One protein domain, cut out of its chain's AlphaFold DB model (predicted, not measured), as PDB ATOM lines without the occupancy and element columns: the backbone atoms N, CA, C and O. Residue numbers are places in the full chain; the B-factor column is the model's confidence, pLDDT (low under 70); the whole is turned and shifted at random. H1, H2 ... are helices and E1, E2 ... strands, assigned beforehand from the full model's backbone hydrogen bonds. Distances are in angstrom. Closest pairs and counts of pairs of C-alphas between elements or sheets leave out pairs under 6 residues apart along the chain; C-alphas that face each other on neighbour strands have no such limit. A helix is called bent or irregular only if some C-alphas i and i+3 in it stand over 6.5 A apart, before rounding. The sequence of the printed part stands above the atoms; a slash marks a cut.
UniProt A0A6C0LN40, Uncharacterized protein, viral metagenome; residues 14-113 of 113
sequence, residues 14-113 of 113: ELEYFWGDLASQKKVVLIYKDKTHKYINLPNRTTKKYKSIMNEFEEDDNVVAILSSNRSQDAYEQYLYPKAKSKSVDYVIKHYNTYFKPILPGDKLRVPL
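Overview. This is residues 14 to 113 of the 113 residues of an uncharacterized protein of viral metagenome (UniProt A0A6C0LN40). A strongly twisted sheet of five strands runs through the middle, with H2 alone over one face and H1 and H4 on the opposite face. H1 stands up from the sheet, and H3 and the short H5 pack beside each other near E5, with H3 also touching H1. The printed part has 100 residues, with five named helices and five named strands in the order H1 E1 E2 H2 E3 H3 H4 H5 E4 E5; the class is mixed, helices and strands. The sheet's order is E2 E1 E3 E5 E4, mixed, with E3 and E5 parallel and the other neighbours antiparallel. The whole is compact and rounded, with a radius of gyration of the C-alphas of 12.8 A and spans of 36 by 30 by 24 A.

Arrangement. H1, residues 14 to 23, is on the sheet at a height of 8.7 A and stands up from it, its line rising 58 degrees. It lies only just over E1, residues 27 to 32, on which 3 of its C-alphas fall; the closest C-alphas, of Asp 21 and Lys 27, are 5.6 A apart. E1 forms a hairpin with E2, residues 37 to 41, an edge strand; N 30 and O 38 are 2.9 A apart, within hydrogen-bond range. H2, residues 48 to 59, is on the face opposite H1 at a height of 10.7 A, over E1 and E3, residues 63 to 67; it runs along the strands, at 11 degrees to E1 on the local plane. The closest C-alphas of H2 and E3 are those of Phe 57 and Val 63, 6.6 A apart. E2, H2 and E3 form a split strand-helix-strand unit, two strands running the same way with E1 between them in the sheet, and its crossover is right-handed. E1 and E3 are antiparallel, with N 31 and O 65 at 2.8 A. H3, residues 73 to 84, only grazes the sheet, with residues 74 to 81. It touches H1 at a steep tilt of 41 degrees, opposite ways, the C-alphas of Trp 19 and Tyr 76 being closest at 6.8 A. H4, residues 89 to 94, is on the same face as H1, over none of the strands; H1 and H4 only just touch, with 3 pairs of C-alphas within 8 A, the closest being Leu 15 and Val 89 at 5.7 A. H5, residues 96 to 99, touches residues 79 to 84 of H3, closest at the C-alphas of Leu 80 and Tyr 99, 6.1 A. E4, residues 100 to 102, is the other edge strand and forms a hairpin with E5, residues 109 to 112; N 111 and O 101 are 2.9 A apart. E3 and E5 are parallel, with N 110 and O 66 at 2.8 A. H2 is apart from H1, H3, H4 and H5. Every O i to N i+4 pair is within hydrogen-bond range in H1, H2 and H4, against 4 of 8 in H3; H5 is too short for such a pair.

Along the chain. H1 begins at C-alpha 14, (-108.322, -44.543, 147.906), and is 14.1 A long. E1 measures 16.3 A and E2 13.4 A. H2 is 16.5 A long, from C-alpha 48 at (-92.755, -65.482, 130.770), and E3 is 10.8 A. H3 is 15.1 A long and only just irregular, with C-alphas 79 and 82 at 6.6 A. H4 measures 8.6 A, H5 5.2 A and E4 6.9 A. E5, 10.7 A long, ends at C-alpha 112, (-102.848, -42.122, 133.089).

Size, cuts and confidence. The C-alphas farthest apart, of Lys 48 and Ser 86, are 38.5 A apart. The printed part has no cut and ends at the chain's last residue, Leu 113. No link is long. The mean pLDDT of the printed part is 93.6, and no printed residue is under 70.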
ATOM      1  N   GLU A  14    -107.801 -43.462 148.754       95.25
ATOM      2  CA  GLU A  14    -108.322 -44.543 147.906       95.25
ATOM      3  C   GLU A  14    -107.770 -44.464 146.480       95.25
ATOM      4  O   GLU A  14    -107.343 -45.474 145.917       95.25
ATOM      5  N   LEU A  15    -107.751 -43.259 145.904       94.81
ATOM      6  CA  LEU A  15    -107.193 -43.026 144.576       94.81
ATOM      7  C   LEU A  15    -105.680 -43.260 144.554       94.81
ATOM      8  O   LEU A  15    -105.160 -43.822 143.590       94.81
ATOM      9  N   GLU A  16    -104.989 -42.862 145.619       94.25
ATOM     10  CA  GLU A  16    -103.560 -43.099 145.800       94.25
ATOM     11  C   GLU A  16    -103.239 -44.594 145.841       94.25
ATOM     12  O   GLU A  16    -102.380 -45.056 145.090       94.25
ATOM     13  N   TYR A  17    -103.962 -45.371 146.653       94.25
ATOM     14  CA  TYR A  17    -103.797 -46.823 146.719       94.25
ATOM     15  C   TYR A  17    -104.109 -47.489 145.382       94.25
ATOM     16  O   TYR A  17    -103.356 -48.353 144.932       94.25
ATOM     17  N   PHE A  18    -105.184 -47.060 144.721       95.25
ATOM     18  CA  PHE A  18    -105.536 -47.546 143.394       95.25
ATOM     19  C   PHE A  18    -104.411 -47.300 142.382       95.25
ATOM     20  O   PHE A  18    -103.984 -48.229 141.695       95.25
ATOM     21  N   TRP A  19    -103.892 -46.074 142.312       94.81
ATOM     22  CA  TRP A  19    -102.760 -45.761 141.447       94.81
ATOM     23  C   TRP A  19    -101.512 -46.554 141.837       94.81
ATOM     24  O   TRP A  19    -100.844 -47.087 140.955       94.81
ATOM     25  N   GLY A  20    -101.211 -46.674 143.131       93.88
ATOM     26  CA  GLY A  20    -100.053 -47.409 143.633       93.88
ATOM     27  C   GLY A  20    -100.079 -48.879 143.220       93.88
ATOM     28  O   GLY A  20     -99.064 -49.417 142.772       93.88
ATOM     29  N   ASP A  21    -101.254 -49.510 143.271       93.62
ATOM     30  CA  ASP A  21    -101.472 -50.870 142.781       93.62
ATOM     31  C   ASP A  21    -101.179 -50.991 141.280       93.62
ATOM     32  O   ASP A  21    -100.449 -51.901 140.868       93.62
ATOM     33  N   LEU A  22    -101.677 -50.054 140.467       94.12
ATOM     34  CA  LEU A  22    -101.413 -50.023 139.024       94.12
ATOM     35  C   LEU A  22     -99.933 -49.762 138.716       94.12
ATOM     36  O   LEU A  22     -99.319 -50.469 137.917       94.12
ATOM     37  N   ALA A  23     -99.337 -48.773 139.383       92.62
ATOM     38  CA  ALA A  23     -97.942 -48.395 139.223       92.62
ATOM     39  C   ALA A  23     -97.019 -49.535 139.653       92.62
ATOM     40  O   ALA A  23     -95.977 -49.761 139.044       92.62
ATOM     41  N   SER A  24     -97.409 -50.337 140.646       89.19
ATOM     42  CA  SER A  24     -96.636 -51.511 141.046       89.19
ATOM     43  C   SER A  24     -96.451 -52.521 139.906       89.19
ATOM     44  O   SER A  24     -95.513 -53.320 139.970       89.19
ATOM     45  N   GLN A  25     -97.297 -52.490 138.866       84.62
ATOM     46  CA  GLN A  25     -97.356 -53.480 137.779       84.62
ATOM     47  C   GLN A  25     -97.625 -54.910 138.274       84.62
ATOM     48  O   GLN A  25     -97.451 -55.875 137.536       84.62
ATOM     49  N   LYS A  26     -98.046 -55.054 139.536       87.94
ATOM     50  CA  LYS A  26     -98.517 -56.312 140.124       87.94
ATOM     51  C   LYS A  26    -100.033 -56.426 140.067       87.94
ATOM     52  O   LYS A  26    -100.555 -57.489 140.383       87.94
ATOM     53  N   LYS A  27    -100.738 -55.358 139.696       94.06
ATOM     54  CA  LYS A  27    -102.182 -55.363 139.509       94.06
ATOM     55  C   LYS A  27    -102.550 -54.540 138.279       94.06
ATOM     56  O   LYS A  27    -101.939 -53.509 138.018       94.06
ATOM     57  N   VAL A  28    -103.547 -55.009 137.543       96.19
ATOM     58  CA  VAL A  28    -104.213 -54.273 136.461       96.19
ATOM     59  C   VAL A  28    -105.720 -54.343 136.652       96.19
ATOM     60  O   VAL A  28    -106.222 -55.218 137.365       96.19
ATOM     61  N   VAL A  29    -106.445 -53.433 136.005       97.75
ATOM     62  CA  VAL A  29    -107.907 -53.505 135.917       97.75
ATOM     63  C   VAL A  29    -108.313 -53.778 134.483       97.75
ATOM     64  O   VAL A  29    -107.996 -52.999 133.589       97.75
ATOM     65  N   LEU A  30    -109.029 -54.877 134.275       97.88
ATOM     66  CA  LEU A  30    -109.657 -55.190 132.999       97.88
ATOM     67  C   LEU A  30    -111.031 -54.538 132.949       97.88
ATOM     68  O   LEU A  30    -111.790 -54.646 133.912       97.88
ATOM     69  N   ILE A  31    -111.340 -53.892 131.830       97.81
ATOM     70  CA  ILE A  31    -112.662 -53.361 131.513       97.81
ATOM     71  C   ILE A  31    -113.248 -54.217 130.401       97.81
ATOM     72  O   ILE A  31    -112.620 -54.377 129.350       97.81
ATOM     73  N   TYR A  32    -114.447 -54.741 130.626       97.25
ATOM     74  CA  TYR A  32    -115.143 -55.599 129.678       97.25
ATOM     75  C   TYR A  32    -116.173 -54.818 128.849       97.25
ATOM     76  O   TYR A  32    -116.607 -53.725 129.222       97.25
ATOM     77  N   LYS A  33    -116.585 -55.380 127.705       95.62
ATOM     78  CA  LYS A  33    -117.604 -54.807 126.799       95.62
ATOM     79  C   LYS A  33    -118.940 -54.512 127.490       95.62
ATOM     80  O   LYS A  33    -119.611 -53.546 127.133       95.62
ATOM     81  N   ASP A  34    -119.307 -55.309 128.490       94.75
ATOM     82  CA  ASP A  34    -120.509 -55.124 129.314       94.75
ATOM     83  C   ASP A  34    -120.370 -54.001 130.364       94.75
ATOM     84  O   ASP A  34    -121.279 -53.775 131.161       94.75
ATOM     85  N   LYS A  35    -119.247 -53.266 130.340       90.50
ATOM     86  CA  LYS A  35    -118.874 -52.190 131.269       90.50
ATOM     87  C   LYS A  35    -118.592 -52.661 132.696       90.50
ATOM     88  O   LYS A  35    -118.429 -51.823 133.586       90.50
ATOM     89  N   THR A  36    -118.497 -53.968 132.931       96.25
ATOM     90  CA  THR A  36    -117.966 -54.494 134.188       96.25
ATOM     91  C   THR A  36    -116.444 -54.372 134.214       96.25
ATOM     92  O   THR A  36    -115.789 -54.160 133.187       96.25
ATOM     93  N   HIS A  37    -115.865 -54.470 135.409       97.00
ATOM     94  CA  HIS A  37    -114.423 -54.433 135.582       97.00
ATOM     95  C   HIS A  37    -113.944 -55.500 136.559       97.00
ATOM     96  O   HIS A  37    -114.675 -55.916 137.460       97.00
ATOM     97  N   LYS A  38    -112.690 -55.925 136.398       96.81
ATOM     98  CA  LYS A  38    -112.057 -56.895 137.292       96.81
ATOM     99  C   LYS A  38    -110.622 -56.510 137.599       96.81
ATOM    100  O   LYS A  38    -109.838 -56.218 136.700       96.81
ATOM    101  N   TYR A  39    -110.272 -56.570 138.877       96.44
ATOM    102  CA  TYR A  39    -108.895 -56.445 139.336       96.44
ATOM    103  C   TYR A  39    -108.174 -57.776 139.153       96.44
ATOM    104  O   TYR A  39    -108.636 -58.810 139.639       96.44
ATOM    105  N   ILE A  40    -107.028 -57.744 138.483       96.38
ATOM    106  CA  ILE A  40    -106.200 -58.921 138.251       96.38
ATOM    107  C   ILE A  40    -104.829 -58.699 138.861       96.38
ATOM    108  O   ILE A  40    -104.151 -57.730 138.531       96.38
ATOM    109  N   ASN A  41    -104.405 -59.638 139.704       94.50
ATOM    110  CA  ASN A  41    -103.033 -59.686 140.186       94.50
ATOM    111  C   ASN A  41    -102.142 -60.352 139.135       94.50
ATOM    112  O   ASN A  41    -102.433 -61.448 138.653       94.50
ATOM    113  N   LEU A  42    -101.033 -59.700 138.816       91.56
ATOM    114  CA  LEU A  42    -100.043 -60.156 137.858       91.56
ATOM    115  C   LEU A  42     -98.839 -60.783 138.576       91.56
ATOM    116  O   LEU A  42     -98.450 -60.340 139.663       91.56
ATOM    117  N   PRO A  43     -98.212 -61.809 137.973       91.44
ATOM    118  CA  PRO A  43     -96.933 -62.320 138.444       91.44
ATOM    119  C   PRO A  43     -95.821 -61.285 138.208       91.44
ATOM    120  O   PRO A  43     -96.034 -60.227 137.619       91.44
ATOM    121  N   ASN A  44     -94.597 -61.596 138.639       87.25
ATOM    122  CA  ASN A  44     -93.459 -60.711 138.404       87.25
ATOM    123  C   ASN A  44     -93.279 -60.433 136.897       87.25
ATOM    124  O   ASN A  44     -93.230 -61.367 136.089       87.25
ATOM    125  N   ARG A  45     -93.142 -59.152 136.543       84.44
ATOM    126  CA  ARG A  45     -93.007 -58.644 135.173       84.44
ATOM    127  C   ARG A  45     -91.886 -59.306 134.369       84.44
ATOM    128  O   ARG A  45     -91.993 -59.409 133.153       84.44
ATOM    129  N   THR A  46     -90.822 -59.770 135.020       87.31
ATOM    130  CA  THR A  46     -89.693 -60.431 134.340       87.31
ATOM    131  C   THR A  46     -89.991 -61.869 133.903       87.31
ATOM    132  O   THR A  46     -89.177 -62.490 133.223       87.31
ATOM    133  N   THR A  47     -91.142 -62.428 134.283       91.31
ATOM    134  CA  THR A  47     -91.490 -63.823 133.990       91.31
ATOM    135  C   THR A  47     -92.193 -63.970 132.643       91.31
ATOM    136  O   THR A  47     -92.994 -63.130 132.239       91.31
ATOM    137  N   LYS A  48     -91.985 -65.114 131.974       93.06
ATOM    138  CA  LYS A  48     -92.755 -65.482 130.770       93.06
ATOM    139  C   LYS A  48     -94.265 -65.515 131.035       93.06
ATOM    140  O   LYS A  48     -95.045 -65.157 130.161       93.06
ATOM    141  N   LYS A  49     -94.662 -65.888 132.258       92.69
ATOM    142  CA  LYS A  49     -96.062 -65.926 132.694       92.69
ATOM    143  C   LYS A  49     -96.722 -64.547 132.631       92.69
ATOM    144  O   LYS A  49     -97.860 -64.460 132.195       92.69
ATOM    145  N   TYR A  50     -96.011 -63.482 133.016       92.19
ATOM    146  CA  TYR A  50     -96.523 -62.115 132.885       92.19
ATOM    147  C   TYR A  50     -96.868 -61.795 131.429       92.19
ATOM    148  O   TYR A  50     -97.969 -61.335 131.147       92.19
ATOM    149  N   LYS A  51     -95.943 -62.087 130.506       91.19
ATOM    150  CA  LYS A  51     -96.146 -61.825 129.079       91.19
ATOM    151  C   LYS A  51     -97.328 -62.621 128.516       91.19
ATOM    152  O   LYS A  51     -98.143 -62.038 127.821       91.19
ATOM    153  N   SER A  52     -97.441 -63.911 128.855       95.00
ATOM    154  CA  SER A  52     -98.581 -64.750 128.437       95.00
ATOM    155  C   SER A  52     -99.912 -64.148 128.876       95.00
ATOM    156  O   SER A  52    -100.786 -63.939 128.050       95.00
ATOM    157  N   ILE A  53    -100.025 -63.780 130.154       94.25
ATOM    158  CA  ILE A  53    -101.259 -63.223 130.717       94.25
ATOM    159  C   ILE A  53    -101.632 -61.891 130.050       94.25
ATOM    160  O   ILE A  53    -102.794 -61.666 129.733       94.25
ATOM    161  N   MET A  54    -100.661 -60.998 129.827       93.94
ATOM    162  CA  MET A  54    -100.937 -59.728 129.149       93.94
ATOM    163  C   MET A  54    -101.383 -59.945 127.699       93.94
ATOM    164  O   MET A  54    -102.345 -59.311 127.277       93.94
ATOM    165  N   ASN A  55    -100.743 -60.874 126.979       94.44
ATOM    166  CA  ASN A  55    -101.155 -61.248 125.627       94.44
ATOM    167  C   ASN A  55    -102.579 -61.825 125.612       94.44
ATOM    168  O   ASN A  55    -103.379 -61.420 124.781       94.44
ATOM    169  N   GLU A  56    -102.928 -62.701 126.561       96.00
ATOM    170  CA  GLU A  56    -104.287 -63.248 126.693       96.00
ATOM    171  C   GLU A  56    -105.331 -62.131 126.862       96.00
ATOM    172  O   GLU A  56    -106.398 -62.180 126.257       96.00
ATOM    173  N   PHE A  57    -105.026 -61.085 127.638       95.44
ATOM    174  CA  PHE A  57    -105.930 -59.938 127.799       95.44
ATOM    175  C   PHE A  57    -106.005 -59.051 126.556       95.44
ATOM    176  O   PHE A  57    -107.053 -58.472 126.268       95.44
ATOM    177  N   GLU A  58    -104.896 -58.912 125.831       93.94
ATOM    178  CA  GLU A  58    -104.862 -58.178 124.569       93.94
ATOM    179  C   GLU A  58    -105.632 -58.912 123.462       93.94
ATOM    180  O   GLU A  58    -106.317 -58.265 122.671       93.94
ATOM    181  N   GLU A  59    -105.601 -60.243 123.452       95.75
ATOM    182  CA  GLU A  59    -106.301 -61.102 122.490       95.75
ATOM    183  C   GLU A  59    -107.782 -61.337 122.853       95.75
ATOM    184  O   GLU A  59    -108.587 -61.603 121.964       95.75
ATOM    185  N   ASP A  60    -108.190 -61.184 124.121       96.19
ATOM    186  CA  ASP A  60    -109.588 -61.366 124.544       96.19
ATOM    187  C   ASP A  60    -110.503 -60.263 123.991       96.19
ATOM    188  O   ASP A  60    -110.478 -59.110 124.437       96.19
ATOM    189  N   ASP A  61    -111.364 -60.622 123.040       95.69
ATOM    190  CA  ASP A  61    -112.336 -59.723 122.421       95.69
ATOM    191  C   ASP A  61    -113.328 -59.101 123.407       95.69
ATOM    192  O   ASP A  61    -113.930 -58.074 123.088       95.69
ATOM    193  N   ASN A  62    -113.543 -59.679 124.587       96.94
ATOM    194  CA  ASN A  62    -114.432 -59.101 125.591       96.94
ATOM    195  C   ASN A  62    -113.769 -57.972 126.377       96.94
ATOM    196  O   ASN A  62    -114.485 -57.132 126.924       96.94
ATOM    197  N   VAL A  63    -112.437 -57.922 126.418       97.44
ATOM    198  CA  VAL A  63    -111.676 -56.860 127.082       97.44
ATOM    199  C   VAL A  63    -111.533 -55.670 126.137       97.44
ATOM    200  O   VAL A  63    -111.019 -55.787 125.027       97.44
ATOM    201  N   VAL A  64    -111.964 -54.493 126.588       96.94
ATOM    202  CA  VAL A  64    -111.881 -53.234 125.818       96.94
ATOM    203  C   VAL A  64    -110.803 -52.289 126.335       96.94
ATOM    204  O   VAL A  64    -110.358 -51.398 125.609       96.94
ATOM    205  N   ALA A  65    -110.384 -52.459 127.588       97.19
ATOM    206  CA  ALA A  65    -109.275 -51.717 128.161       97.19
ATOM    207  C   ALA A  65    -108.595 -52.494 129.290       97.19
ATOM    208  O   ALA A  65    -109.238 -53.216 130.049       97.19
ATOM    209  N   ILE A  66    -107.292 -52.281 129.417       97.50
ATOM    210  CA  ILE A  66    -106.432 -52.782 130.481       97.50
ATOM    211  C   ILE A  66    -105.814 -51.547 131.131       97.50
ATOM    212  O   ILE A  66    -104.947 -50.899 130.548       97.50
ATOM    213  N   LEU A  67    -106.289 -51.178 132.317       97.06
ATOM    214  CA  LEU A  67    -105.766 -50.029 133.051       97.06
ATOM    215  C   LEU A  67    -104.509 -50.450 133.807       97.06
ATOM    216  O   LEU A  67    -104.531 -51.402 134.593       97.06
ATOM    217  N   SER A  68    -103.422 -49.725 133.567       95.06
ATOM    218  CA  SER A  68    -102.128 -49.890 134.223       95.06
ATOM    219  C   SER A  68    -101.479 -48.521 134.421       95.06
ATOM    220  O   SER A  68    -101.988 -47.505 133.949       95.06
ATOM    221  N   SER A  69    -100.355 -48.459 135.132       91.81
ATOM    222  CA  SER A  69     -99.585 -47.225 135.272       91.81
ATOM    223  C   SER A  69     -98.087 -47.493 135.205       91.81
ATOM    224  O   SER A  69     -97.578 -48.543 135.605       91.81
ATOM    225  N   ASN A  70     -97.355 -46.492 134.727       84.31
ATOM    226  CA  ASN A  70     -95.911 -46.455 134.883       84.31
ATOM    227  C   ASN A  70     -95.555 -46.199 136.355       84.31
ATOM    228  O   ASN A  70     -96.298 -45.532 137.080       84.31
ATOM    229  N   ARG A  71     -94.389 -46.699 136.785       83.44
ATOM    230  CA  ARG A  71     -93.777 -46.370 138.085       83.44
ATOM    231  C   ARG A  71     -93.175 -44.966 138.051       83.44
ATOM    232  O   ARG A  71     -91.961 -44.814 138.085       83.44
ATOM    233  N   SER A  72     -94.020 -43.955 137.915       87.31
ATOM    234  CA  SER A  72     -93.621 -42.549 137.869       87.31
ATOM    235  C   SER A  72     -94.571 -41.752 138.748       87.31
ATOM    236  O   SER A  72     -95.780 -41.851 138.562       87.31
ATOM    237  N   GLN A  73     -94.032 -40.984 139.695       86.06
ATOM    238  CA  GLN A  73     -94.836 -40.101 140.545       86.06
ATOM    239  C   GLN A  73     -95.639 -39.110 139.695       86.06
ATOM    240  O   GLN A  73     -96.830 -38.950 139.939       86.06
ATOM    241  N   ASP A  74     -95.062 -38.591 138.608       86.38
ATOM    242  CA  ASP A  74     -95.762 -37.708 137.667       86.38
ATOM    243  C   ASP A  74     -97.042 -38.343 137.098       86.38
ATOM    244  O   ASP A  74     -98.043 -37.649 136.919       86.38
ATOM    245  N   ALA A  75     -97.055 -39.671 136.871       88.25
ATOM    246  CA  ALA A  75     -98.250 -40.421 136.450       88.25
ATOM    247  C   ALA A  75     -99.442 -40.200 137.395       88.25
ATOM    248  O   ALA A  75    -100.591 -40.154 136.951       88.25
ATOM    249  N   TYR A  76     -99.169 -40.042 138.688       91.50
ATOM    250  CA  TYR A  76    -100.172 -39.692 139.679       91.50
ATOM    251  C   TYR A  76    -100.361 -38.185 139.789       91.50
ATOM    252  O   TYR A  76    -101.467 -37.696 139.586       91.50
ATOM    253  N   GLU A  77     -99.287 -37.456 140.094       92.00
ATOM    254  CA  GLU A  77     -99.358 -36.061 140.530       92.00
ATOM    255  C   GLU A  77     -99.835 -35.111 139.432       92.00
ATOM    256  O   GLU A  77    -100.585 -34.178 139.713       92.00
ATOM    257  N   GLN A  78     -99.435 -35.363 138.185       91.44
ATOM    258  CA  GLN A  78     -99.687 -34.466 137.056       91.44
ATOM    259  C   GLN A  78    -100.856 -34.936 136.187       91.44
ATOM    260  O   GLN A  78    -101.612 -34.123 135.656       91.44
ATOM    261  N   TYR A  79    -101.021 -36.251 136.048       91.62
ATOM    262  CA  TYR A  79    -101.927 -36.828 135.055       91.62
ATOM    263  C   TYR A  79    -103.237 -37.321 135.687       91.62
ATOM    264  O   TYR A  79    -104.324 -36.839 135.353       91.62
ATOM    265  N   LEU A  80    -103.160 -38.206 136.686       92.62
ATOM    266  CA  LEU A  80    -104.360 -38.778 137.302       92.62
ATOM    267  C   LEU A  80    -105.014 -37.851 138.337       92.62
ATOM    268  O   LEU A  80    -106.202 -37.524 138.235       92.62
ATOM    269  N   TYR A  81    -104.256 -37.437 139.352       93.69
ATOM    270  CA  TYR A  81    -104.787 -36.776 140.541       93.69
ATOM    271  C   TYR A  81    -105.502 -35.450 140.235       93.69
ATOM    272  O   TYR A  81    -106.636 -35.293 140.689       93.69
ATOM    273  N   PRO A  82    -104.966 -34.509 139.430       93.50
ATOM    274  CA  PRO A  82    -105.623 -33.217 139.213       93.50
ATOM    275  C   PRO A  82    -107.043 -33.343 138.642       93.50
ATOM    276  O   PRO A  82    -107.920 -32.541 138.976       93.50
ATOM    277  N   LYS A  83    -107.279 -34.385 137.834       94.31
ATOM    278  CA  LYS A  83    -108.560 -34.682 137.178       94.31
ATOM    279  C   LYS A  83    -109.495 -35.517 138.057       94.31
ATOM    280  O   LYS A  83    -110.715 -35.391 137.947       94.31
ATOM    281  N   ALA A  84    -108.940 -36.380 138.908       95.12
ATOM    282  CA  ALA A  84    -109.687 -37.358 139.698       95.12
ATOM    283  C   ALA A  84    -109.767 -37.045 141.204       95.12
ATOM    284  O   ALA A  84    -110.469 -37.753 141.916       95.12
ATOM    285  N   LYS A  85    -109.118 -35.982 141.705       92.69
ATOM    286  CA  LYS A  85    -108.975 -35.679 143.147       92.69
ATOM    287  C   LYS A  85    -110.273 -35.723 143.958       92.69
ATOM    288  O   LYS A  85    -110.250 -36.148 145.106       92.69
ATOM    289  N   SER A  86    -111.399 -35.316 143.370       93.31
ATOM    290  CA  SER A  86    -112.725 -35.294 144.010       93.31
ATOM    291  C   SER A  86    -113.627 -36.471 143.620       93.31
ATOM    292  O   SER A  86    -114.834 -36.433 143.857       93.31
ATOM    293  N   LYS A  87    -113.077 -37.493 142.959       96.31
ATOM    294  CA  LYS A  87    -113.806 -38.651 142.439       96.31
ATOM    295  C   LYS A  87    -113.405 -39.913 143.195       96.31
ATOM    296  O   LYS A  87    -112.274 -40.044 143.657       96.31
ATOM    297  N   SER A  88    -114.348 -40.846 143.296       96.56
ATOM    298  CA  SER A  88    -114.076 -42.190 143.803       96.56
ATOM    299  C   SER A  88    -113.354 -43.030 142.750       96.56
ATOM    300  O   SER A  88    -113.458 -42.773 141.546       96.56
ATOM    301  N   VAL A  89    -112.675 -44.085 143.198       96.38
ATOM    302  CA  VAL A  89    -112.006 -45.047 142.308       96.38
ATOM    303  C   VAL A  89    -112.994 -45.689 141.327       96.38
ATOM    304  O   VAL A  89    -112.706 -45.768 140.136       96.38
ATOM    305  N   ASP A  90    -114.190 -46.073 141.786       96.44
ATOM    306  CA  ASP A  90    -115.233 -46.639 140.915       96.44
ATOM    307  C   ASP A  90    -115.651 -45.659 139.807       96.44
ATOM    308  O   ASP A  90    -115.782 -46.046 138.645       96.44
ATOM    309  N   TYR A  91    -115.785 -44.366 140.130       96.69
ATOM    310  CA  TYR A  91    -116.086 -43.349 139.125       96.69
ATOM    311  C   TYR A  91    -114.962 -43.241 138.088       96.69
ATOM    312  O   TYR A  91    -115.242 -43.165 136.890       96.69
ATOM    313  N   VAL A  92    -113.704 -43.255 138.540       96.88
ATOM    314  CA  VAL A  92    -112.518 -43.201 137.674       96.88
ATOM    315  C   VAL A  92    -112.465 -44.401 136.730       96.88
ATOM    316  O   VAL A  92    -112.229 -44.221 135.539       96.88
ATOM    317  N   ILE A  93    -112.750 -45.606 137.226       97.00
ATOM    318  CA  ILE A  93    -112.789 -46.834 136.418       97.00
ATOM    319  C   ILE A  93    -113.935 -46.789 135.402       97.00
ATOM    320  O   ILE A  93    -113.723 -47.054 134.220       97.00
ATOM    321  N   LYS A  94    -115.145 -46.396 135.820       96.19
ATOM    322  CA  LYS A  94    -116.306 -46.283 134.918       96.19
ATOM    323  C   LYS A  94    -116.096 -45.259 133.802       96.19
ATOM    324  O   LYS A  94    -116.587 -45.455 132.693       96.19
ATOM    325  N   HIS A  95    -115.345 -44.195 134.078       96.75
ATOM    326  CA  HIS A  95    -115.042 -43.125 133.126       96.75
ATOM    327  C   HIS A  95    -113.572 -43.148 132.692       96.75
ATOM    328  O   HIS A  95    -112.982 -42.100 132.434       96.75
ATOM    329  N   TYR A  96    -112.967 -44.338 132.596       96.00
ATOM    330  CA  TYR A  96    -111.526 -44.483 132.377       96.00
ATOM    331  C   TYR A  96    -111.006 -43.723 131.150       96.00
ATOM    332  O   TYR A  96    -109.888 -43.233 131.189       96.00
ATOM    333  N   ASN A  97    -111.802 -43.550 130.088       94.75
ATOM    334  CA  ASN A  97    -111.401 -42.786 128.896       94.75
ATOM    335  C   ASN A  97    -111.081 -41.304 129.182       94.75
ATOM    336  O   ASN A  97    -110.381 -40.676 128.396       94.75
ATOM    337  N   THR A  98    -111.575 -40.738 130.286       95.75
ATOM    338  CA  THR A  98    -111.255 -39.370 130.724       95.75
ATOM    339  C   THR A  98    -109.903 -39.290 131.436       95.75
ATOM    340  O   THR A  98    -109.253 -38.245 131.421       95.75
ATOM    341  N   TYR A  99    -109.479 -40.388 132.064       95.88
ATOM    342  CA  TYR A  99    -108.321 -40.431 132.960       95.88
ATOM    343  C   TYR A  99    -107.149 -41.233 132.397       95.88
ATOM    344  O   TYR A  99    -106.025 -41.057 132.849       95.88
ATOM    345  N   PHE A 100    -107.404 -42.105 131.424       96.12
ATOM    346  CA  PHE A 100    -106.440 -43.027 130.847       96.12
ATOM    347  C   PHE A 100    -106.505 -42.992 129.323       96.12
ATOM    348  O   PHE A 100    -107.573 -43.120 128.715       96.12
ATOM    349  N   LYS A 101    -105.333 -42.909 128.696       95.06
ATOM    350  CA  LYS A 101    -105.160 -42.981 127.242       95.06
ATOM    351  C   LYS A 101    -104.505 -44.300 126.832       95.06
ATOM    352  O   LYS A 101    -103.729 -44.846 127.621       95.06
ATOM    353  N   PRO A 102    -104.790 -44.815 125.627       95.31
ATOM    354  CA  PRO A 102    -104.049 -45.951 125.099       95.31
ATOM    355  C   PRO A 102    -102.589 -45.561 124.833       95.31
ATOM    356  O   PRO A 102    -102.297 -44.387 124.583       95.31
ATOM    357  N   ILE A 103    -101.673 -46.528 124.943       90.88
ATOM    358  CA  ILE A 103    -100.241 -46.283 124.699       90.88
ATOM    359  C   ILE A 103    -100.017 -45.951 123.222       90.88
ATOM    360  O   ILE A 103     -99.401 -44.929 122.915       90.88
ATOM    361  N   LEU A 104    -100.572 -46.767 122.324       91.25
ATOM    362  CA  LEU A 104    -100.682 -46.487 120.896       91.25
ATOM    363  C   LEU A 104    -102.156 -46.449 120.461       91.25
ATOM    364  O   LEU A 104    -103.016 -47.038 121.118       91.25
ATOM    365  N   PRO A 105    -102.494 -45.760 119.357       90.56
ATOM    366  CA  PRO A 105    -103.847 -45.790 118.814       90.56
ATOM    367  C   PRO A 105    -104.322 -47.228 118.556       90.56
ATOM    368  O   PRO A 105    -103.713 -47.952 117.777       90.56
ATOM    369  N   GLY A 106    -105.425 -47.621 119.200       87.12
ATOM    370  CA  GLY A 106    -105.999 -48.969 119.091       87.12
ATOM    371  C   GLY A 106    -105.625 -49.925 120.228       87.12
ATOM    372  O   GLY A 106    -106.303 -50.939 120.387       87.12
ATOM    373  N   ASP A 107    -104.639 -49.588 121.064       93.00
ATOM    374  CA  ASP A 107    -104.229 -50.460 122.167       93.00
ATOM    375  C   ASP A 107    -105.311 -50.572 123.248       93.00
ATOM    376  O   ASP A 107    -105.923 -49.587 123.685       93.00
ATOM    377  N   LYS A 108    -105.483 -51.796 123.759       96.00
ATOM    378  CA  LYS A 108    -106.275 -52.050 124.969       96.00
ATOM    379  C   LYS A 108    -105.540 -51.564 126.217       96.00
ATOM    380  O   LYS A 108    -106.198 -51.141 127.162       96.00
ATOM    381  N   LEU A 109    -104.206 -51.594 126.237       95.81
ATOM    382  CA  LEU A 109    -103.406 -51.131 127.369       95.81
ATOM    383  C   LEU A 109    -103.432 -49.605 127.482       95.81
ATOM    384  O   LEU A 109    -103.114 -48.886 126.533       95.81
ATOM    385  N   ARG A 110    -103.797 -49.111 128.668       96.31
ATOM    386  CA  ARG A 110    -103.971 -47.684 128.935       96.31
ATOM    387  C   ARG A 110    -103.236 -47.236 130.181       96.31
ATOM    388  O   ARG A 110    -103.186 -47.955 131.177       96.31
ATOM    389  N   VAL A 111    -102.721 -46.014 130.116       94.62
ATOM    390  CA  VAL A 111    -101.957 -45.350 131.179       94.62
ATOM    391  C   VAL A 111    -102.565 -43.985 131.505       94.62
ATOM    392  O   VAL A 111    -103.254 -43.431 130.642       94.62
ATOM    393  N   PRO A 112    -102.341 -43.439 132.717       93.56
ATOM    394  CA  PRO A 112    -102.848 -42.122 133.089       93.56
ATOM    395  C   PRO A 112    -102.537 -41.036 132.045       93.56
ATOM    396  O   PRO A 112    -101.439 -41.004 131.479       93.56
ATOM    397  N   LEU A 113    -103.533 -40.188 131.770       87.06
ATOM    398  CA  LEU A 113    -103.510 -39.074 130.811       87.06
ATOM    399  C   LEU A 113    -103.287 -37.739 131.504       87.06
ATOM    400  O   LEU A 113    -103.919 -37.532 132.558       87.06
TER     401      LEU A 113